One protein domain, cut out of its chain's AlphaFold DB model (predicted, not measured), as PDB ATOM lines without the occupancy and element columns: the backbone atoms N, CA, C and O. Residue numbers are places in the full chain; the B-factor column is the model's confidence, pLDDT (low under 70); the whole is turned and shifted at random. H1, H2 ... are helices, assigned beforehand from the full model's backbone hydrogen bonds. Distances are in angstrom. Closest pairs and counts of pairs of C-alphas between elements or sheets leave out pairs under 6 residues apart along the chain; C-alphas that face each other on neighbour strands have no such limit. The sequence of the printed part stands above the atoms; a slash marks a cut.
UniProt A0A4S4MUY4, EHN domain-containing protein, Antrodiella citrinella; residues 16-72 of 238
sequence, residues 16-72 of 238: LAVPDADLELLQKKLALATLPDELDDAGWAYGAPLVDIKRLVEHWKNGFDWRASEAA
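This is residues 16 to 72 of the 238 residues of the protein "EHN domain-containing protein" of Antrodiella citrinella (UniProt A0A4S4MUY4). The model is a loose helical hairpin drawn out along one axis: H1 and H2 run opposite ways and meet over a part of each, and the unnamed residues 33 to 49 make a wide loop that joins them at one end. At the other end the short helix H3 turns aside after H2, and the first and last printed residues come back to that same end, the C-alphas of Leu 16 and Ala 72 lying 10.1 A apart. The printed part has 57 residues, with three named helices in the order H1, H2, H3 and no named strand, and its class is all helix. The whole is loose, with a radius of gyration of the C-alphas of 14.4 A, and elongated, spanning 42 by 24 by 16 A.

H1 and H2 are the longest helices, with 13 residues each. H1 is residues 20 to 32, from C-alpha 20 at (61.043, 48.638, 34.075) to C-alpha 32 at (63.928, 62.632, 45.826), a length of 18.5 A. H2 is residues 50 to 62 and measures 18.0 A from first to last C-alpha; its C-alpha 50 is at (51.818, 73.303, 46.482). H3 is residues 66 to 72, 7 residues, and ends with C-alpha 72 at (44.865, 50.423, 28.352).

H1 and H2 touch, with 4 pairs of C-alphas within 8 A. The closest C-alphas are those of Gln 27 and Lys 61, 6.3 A apart. H1 touches H2 with residues 27 to 31 alone, and H2 touches H1 with residues 57 to 61 alone. The two helices run opposite ways at a steep tilt of 36 degrees, only just past shallow, and form a helical hairpin; their centres are 14.8 A apart. H3 touches no helix. It is apart from H1, but only just, the closest C-alphas being 8.1 A apart, and it is also apart from H2, which it follows in the chain. In H1, H2 and H3 every O i to N i+4 pair is within hydrogen-bond range.

The two C-alphas farthest apart are those of Ala 17 and Asp 41, at 42.8 A. The link from H1 to H2 is long, with 17 residues, 33 to 49, whose C-alphas lie 9 to 23 A from the mean of all C-alphas. The link from H2 to H3 is tight, with 3 residues. The printed part runs from residue 16 to residue 72 and has no cut. The mean pLDDT of the printed part is 96.1, and no printed residue is under 70.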
ATOM      1  N   LEU A  16      53.270  49.890  22.898       98.06
ATOM      2  CA  LEU A  16      53.993  50.601  23.936       98.06
ATOM      3  C   LEU A  16      54.547  49.596  24.944       98.06
ATOM      4  O   LEU A  16      53.797  48.806  25.519       98.06
ATOM      5  N   ALA A  17      55.855  49.649  25.162       97.88
ATOM      6  CA  ALA A  17      56.541  48.841  26.156       97.88
ATOM      7  C   ALA A  17      57.621  49.691  26.827       97.88
ATOM      8  O   ALA A  17      58.753  49.778  26.348       97.88
ATOM      9  N   VAL A  18      57.262  50.349  27.927       98.06
ATOM     10  CA  VAL A  18      58.210  51.135  28.721       98.06
ATOM     11  C   VAL A  18      59.073  50.188  29.563       98.06
ATOM     12  O   VAL A  18      58.521  49.344  30.280       98.06
ATOM     13  N   PRO A  19      60.415  50.291  29.506       98.44
ATOM     14  CA  PRO A  19      61.307  49.474  30.324       98.44
ATOM     15  C   PRO A  19      61.057  49.648  31.826       98.44
ATOM     16  O   PRO A  19      60.857  50.767  32.299       98.44
ATOM     17  N   ASP A  20      61.148  48.564  32.604       98.38
ATOM     18  CA  ASP A  20      61.043  48.638  34.075       98.38
ATOM     19  C   ASP A  20      62.062  49.620  34.674       98.38
ATOM     20  O   ASP A  20      61.736  50.370  35.590       98.38
ATOM     21  N   ALA A  21      63.267  49.695  34.097       98.62
ATOM     22  CA  ALA A  21      64.307  50.627  34.524       98.62
ATOM     23  C   ALA A  21      63.864  52.103  34.464       98.62
ATOM     24  O   ALA A  21      64.259  52.895  35.324       98.62
ATOM     25  N   ASP A  22      63.019  52.476  33.497       98.38
ATOM     26  CA  ASP A  22      62.494  53.841  33.384       98.38
ATOM     27  C   ASP A  22      61.436  54.118  34.461       98.38
ATOM     28  O   ASP A  22      61.403  55.212  35.032       98.38
ATOM     29  N   LEU A  23      60.622  53.116  34.808       98.12
ATOM     30  CA  LEU A  23      59.644  53.205  35.898       98.12
ATOM     31  C   LEU A  23      60.331  53.273  37.267       98.12
ATOM     32  O   LEU A  23      59.959  54.082  38.117       98.12
ATOM     33  N   GLU A  24      61.386  52.486  37.474       98.06
ATOM     34  CA  GLU A  24      62.222  52.567  38.672       98.06
ATOM     35  C   GLU A  24      62.904  53.934  38.797       98.06
ATOM     36  O   GLU A  24      62.982  54.509  39.889       98.06
ATOM     37  N   LEU A  25      63.409  54.471  37.683       98.31
ATOM     38  CA  LEU A  25      64.013  55.797  37.655       98.31
ATOM     39  C   LEU A  25      62.983  56.885  37.981       98.31
ATOM     40  O   LEU A  25      63.297  57.800  38.745       98.31
ATOM     41  N   LEU A  26      61.765  56.783  37.448       97.56
ATOM     42  CA  LEU A  26      60.656  57.675  37.789       97.56
ATOM     43  C   LEU A  26      60.367  57.648  39.297       97.56
ATOM     44  O   LEU A  26      60.312  58.706  39.922       97.56
ATOM     45  N   GLN A  27      60.269  56.463  39.901       97.50
ATOM     46  CA  GLN A  27      60.026  56.317  41.341       97.50
ATOM     47  C   GLN A  27      61.133  56.953  42.192       97.50
ATOM     48  O   GLN A  27      60.851  57.676  43.151       97.50
ATOM     49  N   LYS A  28      62.402  56.774  41.803       97.81
ATOM     50  CA  LYS A  28      63.537  57.446  42.461       97.81
ATOM     51  C   LYS A  28      63.424  58.969  42.356       97.81
ATOM     52  O   LYS A  28      63.639  59.659  43.349       97.81
ATOM     53  N   LYS A  29      63.060  59.501  41.183       97.25
ATOM     54  CA  LYS A  29      62.872  60.947  40.979       97.25
ATOM     55  C   LYS A  29      61.735  61.502  41.837       97.25
ATOM     56  O   LYS A  29      61.937  62.520  42.488       97.25
ATOM     57  N   LEU A  30      60.589  60.822  41.896       96.75
ATOM     58  CA  LEU A  30      59.455  61.225  42.739       96.75
ATOM     59  C   LEU A  30      59.819  61.210  44.231       96.75
ATOM     60  O   LEU A  30      59.431  62.111  44.967       96.75
ATOM     61  N   ALA A  31      60.593  60.218  44.682       95.50
ATOM     62  CA  ALA A  31      61.012  60.112  46.079       95.50
ATOM     63  C   ALA A  31      62.040  61.175  46.505       95.50
ATOM     64  O   ALA A  31      62.094  61.519  47.684       95.50
ATOM     65  N   LEU A  32      62.856  61.665  45.568       96.38
ATOM     66  CA  LEU A  32      63.928  62.632  45.826       96.38
ATOM     67  C   LEU A  32      63.551  64.075  45.458       96.38
ATOM     68  O   LEU A  32      64.342  64.989  45.693       96.38
ATOM     69  N   ALA A  33      62.376  64.290  44.865       94.88
ATOM     70  CA  ALA A  33      61.938  65.609  44.431       94.88
ATOM     71  C   ALA A  33      61.845  66.576  45.622       94.88
ATOM     72  O   ALA A  33      61.147  66.326  46.603       94.88
ATOM     73  N   THR A  34      62.539  67.708  45.517       96.12
ATOM     74  CA  THR A  34      62.377  68.841  46.435       96.12
ATOM     75  C   THR A  34      61.325  69.774  45.850       96.12
ATOM     76  O   THR A  34      61.452  70.194  44.700       96.12
ATOM     77  N   LEU A  35      60.282  70.072  46.622       95.25
ATOM     78  CA  LEU A  35      59.216  70.989  46.217       95.25
ATOM     79  C   LEU A  35      59.488  72.397  46.773       95.25
ATOM     80  O   LEU A  35      60.059  72.495  47.863       95.25
ATOM     81  N   PRO A  36      59.103  73.468  46.051       93.06
ATOM     82  CA  PRO A  36      59.243  74.838  46.541       93.06
ATOM     83  C   PRO A  36      58.316  75.109  47.738       93.06
ATOM     84  O   PRO A  36      57.409  74.321  48.025       93.06
ATOM     85  N   ASP A  37      58.546  76.222  48.431       91.56
ATOM     86  CA  ASP A  37      57.570  76.831  49.335       91.56
ATOM     87  C   ASP A  37      56.504  77.622  48.548       91.56
ATOM     88  O   ASP A  37      56.578  77.757  47.324       91.56
ATOM     89  N   GLU A  38      55.459  78.088  49.236       94.00
ATOM     90  CA  GLU A  38      54.380  78.884  48.643       94.00
ATOM     91  C   GLU A  38      53.980  80.043  49.562       94.00
ATOM     92  O   GLU A  38      54.222  80.003  50.768       94.00
ATOM     93  N   LEU A  39      53.384  81.088  48.982       93.75
ATOM     94  CA  LEU A  39      52.806  82.197  49.738       93.75
ATOM     95  C   LEU A  39      51.493  81.759  50.392       93.75
ATOM     96  O   LEU A  39      50.666  81.113  49.745       93.75
ATOM     97  N   ASP A  40      51.274  82.190  51.634       93.06
ATOM     98  CA  ASP A  40      49.999  81.990  52.322       93.06
ATOM     99  C   ASP A  40      48.840  82.593  51.502       93.06
ATOM    100  O   ASP A  40      48.963  83.670  50.914       93.06
ATOM    101  N   ASP A  41      47.713  81.876  51.452       91.94
ATOM    102  CA  ASP A  41      46.451  82.288  50.816       91.94
ATOM    103  C   ASP A  41      46.524  82.686  49.321       91.94
ATOM    104  O   ASP A  41      45.577  83.260  48.781       91.94
ATOM    105  N   ALA A  42      47.602  82.345  48.601       92.06
ATOM    106  CA  ALA A  42      47.747  82.688  47.179       92.06
ATOM    107  C   ALA A  42      46.819  81.889  46.243       92.06
ATOM    108  O   ALA A  42      46.526  82.333  45.126       92.06
ATOM    109  N   GLY A  43      46.356  80.710  46.677       91.25
ATOM    110  CA  GLY A  43      45.539  79.813  45.860       91.25
ATOM    111  C   GLY A  43      46.159  79.583  44.477       91.25
ATOM    112  O   GLY A  43      47.351  79.322  44.357       91.25
ATOM    113  N   TRP A  44      45.356  79.724  43.419       95.62
ATOM    114  CA  TRP A  44      45.800  79.550  42.027       95.62
ATOM    115  C   TRP A  44      46.346  80.828  41.366       95.62
ATOM    116  O   TRP A  44      46.728  80.799  40.195       95.62
ATOM    117  N   ALA A  45      46.390  81.961  42.077       94.62
ATOM    118  CA  ALA A  45      46.714  83.261  41.479       94.62
ATOM    119  C   ALA A  45      48.148  83.342  40.915       94.62
ATOM    120  O   ALA A  45      48.417  84.175  40.051       94.62
ATOM    121  N   TYR A  46      49.051  82.467  41.373       92.19
ATOM    122  CA  TYR A  46      50.463  82.423  40.973       92.19
ATOM    123  C   TYR A  46      50.890  81.064  40.389       92.19
ATOM    124  O   TYR A  46      52.080  80.758  40.325       92.19
ATOM    125  N   GLY A  47      49.932  80.256  39.925       93.25
ATOM    126  CA  GLY A  47      50.176  78.925  39.366       93.25
ATOM    127  C   GLY A  47      49.588  77.808  40.222       93.25
ATOM    128  O   GLY A  47      48.686  78.038  41.022       93.25
ATOM    129  N   ALA A  48      50.069  76.580  40.011       94.88
ATOM    130  CA  ALA A  48      49.555  75.405  40.707       94.88
ATOM    131  C   ALA A  48      49.907  75.444  42.212       94.88
ATOM    132  O   ALA A  48      51.096  75.520  42.532       94.88
ATOM    133  N   PRO A  49      48.920  75.336  43.125       95.69
ATOM    134  CA  PRO A  49      49.157  75.307  44.565       95.69
ATOM    135  C   PRO A  49      50.045  74.132  44.983       95.69
ATOM    136  O   PRO A  49      49.897  73.010  44.483       95.69
ATOM    137  N   LEU A  50      50.919  74.339  45.969       95.62
ATOM    138  CA  LEU A  50      51.818  73.303  46.482       95.62
ATOM    139  C   LEU A  50      51.042  72.122  47.064       95.62
ATOM    140  O   LEU A  50      51.477  70.977  46.929       95.62
ATOM    141  N   VAL A  51      49.893  72.377  47.698       94.56
ATOM    142  CA  VAL A  51      49.011  71.320  48.216       94.56
ATOM    143  C   VAL A  51      48.528  70.380  47.105       94.56
ATOM    144  O   VAL A  51      48.536  69.160  47.289       94.56
ATOM    145  N   ASP A  52      48.196  70.914  45.926       95.88
ATOM    146  CA  ASP A  52      47.785  70.116  44.771       95.88
ATOM    147  C   ASP A  52      48.961  69.341  44.177       95.88
ATOM    148  O   ASP A  52      48.836  68.145  43.914       95.88
ATOM    149  N   ILE A  53      50.129  69.975  44.039       96.12
ATOM    150  CA  ILE A  53      51.339  69.297  43.559       96.12
ATOM    151  C   ILE A  53      51.740  68.153  44.496       96.12
ATOM    152  O   ILE A  53      51.995  67.046  44.026       96.12
ATOM    153  N   LYS A  54      51.733  68.367  45.818       95.56
ATOM    154  CA  LYS A  54      52.011  67.317  46.815       95.56
ATOM    155  C   LYS A  54      51.037  66.149  46.686       95.56
ATOM    156  O   LYS A  54      51.469  64.999  46.668       95.56
ATOM    157  N   ARG A  55      49.739  66.436  46.546       96.69
ATOM    158  CA  ARG A  55      48.698  65.417  46.344       96.69
ATOM    159  C   ARG A  55      48.928  64.611  45.061       96.69
ATOM    160  O   ARG A  55      48.790  63.390  45.083       96.69
ATOM    161  N   LEU A  56      49.281  65.272  43.957       96.81
ATOM    162  CA  LEU A  56      49.556  64.613  42.677       96.81
ATOM    163  C   LEU A  56      50.834  63.768  42.725       96.81
ATOM    164  O   LEU A  56      50.814  62.632  42.258       96.81
ATOM    165  N   VAL A  57      51.917  64.275  43.324       96.38
ATOM    166  CA  VAL A  57      53.170  63.523  43.521       96.38
ATOM    167  C   VAL A  57      52.921  62.274  44.364       96.38
ATOM    168  O   VAL A  57      53.388  61.197  44.002       96.38
ATOM    169  N   GLU A  58      52.151  62.393  45.446       96.44
ATOM    170  CA  GLU A  58      51.812  61.266  46.315       96.44
ATOM    171  C   GLU A  58      50.993  60.201  45.574       96.44
ATOM    172  O   GLU A  58      51.325  59.014  45.618       96.44
ATOM    173  N   HIS A  59      49.972  60.618  44.817       97.50
ATOM    174  CA  HIS A  59      49.210  59.697  43.980       97.50
ATOM    175  C   HIS A  59      50.093  59.030  42.921       97.50
ATOM    176  O   HIS A  59      50.015  57.819  42.738       97.50
ATOM    177  N   TRP A  60      50.968  59.784  42.254       97.25
ATOM    178  CA  TRP A  60      51.839  59.229  41.221       97.25
ATOM    179  C   TRP A  60      52.841  58.222  41.793       97.25
ATOM    180  O   TRP A  60      53.098  57.181  41.192       97.25
ATOM    181  N   LYS A  61      53.371  58.505  42.983       95.62
ATOM    182  CA  LYS A  61      54.323  57.637  43.670       95.62
ATOM    183  C   LYS A  61      53.675  56.332  44.136       95.62
ATOM    184  O   LYS A  61      54.233  55.268  43.889       95.62
ATOM    185  N   ASN A  62      52.510  56.419  44.784       95.50
ATOM    186  CA  ASN A  62      51.965  55.316  45.586       95.50
ATOM    187  C   ASN A  62      50.626  54.747  45.091       95.50
ATOM    188  O   ASN A  62      50.213  53.690  45.560       95.50
ATOM    189  N   GLY A  63      49.925  55.432  44.186       95.19
ATOM    190  CA  GLY A  63      48.579  55.049  43.741       95.19
ATOM    191  C   GLY A  63      48.421  54.856  42.234       95.19
ATOM    192  O   GLY A  63      47.439  54.251  41.810       95.19
ATOM    193  N   PHE A  64      49.349  55.360  41.422       97.69
ATOM    194  CA  PHE A  64      49.256  55.288  39.970       97.69
ATOM    195  C   PHE A  64      49.929  54.025  39.417       97.69
ATOM    196  O   PHE A  64      51.129  53.810  39.591       97.69
ATOM    197  N   ASP A  65      49.158  53.216  38.692       97.62
ATOM    198  CA  ASP A  65      49.641  52.015  38.013       97.62
ATOM    199  C   ASP A  65      49.933  52.308  36.530       97.62
ATOM    200  O   ASP A  65      49.032  52.398  35.682       97.62
ATOM    201  N   TRP A  66      51.224  52.444  36.204       98.00
ATOM    202  CA  TRP A  66      51.662  52.621  34.820       98.00
ATOM    203  C   TRP A  66      51.352  51.398  33.955       98.00
ATOM    204  O   TRP A  66      50.968  51.565  32.803       98.00
ATOM    205  N   ARG A  67      51.478  50.174  34.477       98.25
ATOM    206  CA  ARG A  67      51.266  48.956  33.680       98.25
ATOM    207  C   ARG A  67      49.799  48.792  33.305       98.25
ATOM    208  O   ARG A  67      49.505  48.418  32.171       98.25
ATOM    209  N   ALA A  68      48.876  49.160  34.193       98.19
ATOM    210  CA  ALA A  68      47.457  49.248  33.852       98.19
ATOM    211  C   ALA A  68      47.191  50.298  32.755       98.19
ATOM    212  O   ALA A  68      46.436  50.035  31.815       98.19
ATOM    213  N   SER A  69      47.839  51.464  32.844       97.44
ATOM    214  CA  SER A  69      47.711  52.541  31.850       97.44
ATOM    215  C   SER A  69      48.294  52.145  30.491       97.44
ATOM    216  O   SER A  69      47.648  52.325  29.463       97.44
ATOM    217  N   GLU A  70      49.475  51.535  30.473       98.31
ATOM    218  CA  GLU A  70      50.132  50.997  29.282       98.31
ATOM    219  C   GLU A  70      49.280  49.910  28.618       98.31
ATOM    220  O   GLU A  70      49.055  49.949  27.408       98.31
ATOM    221  N   ALA A  71      48.719  48.986  29.404       98.31
ATOM    222  CA  ALA A  71      47.791  47.978  28.900       98.31
ATOM    223  C   ALA A  71      46.516  48.605  28.312       98.31
ATOM    224  O   ALA A  71      45.990  48.100  27.322       98.31
ATOM    225  N   ALA A  72      46.008  49.694  28.895       96.69
ATOM    226  CA  ALA A  72      44.865  50.423  28.352       96.69
ATOM    227  C   ALA A  72      45.209  51.147  27.039       96.69
ATOM    228  O   ALA A  72      44.436  51.052  26.087       96.69
TER     229      ALA A  72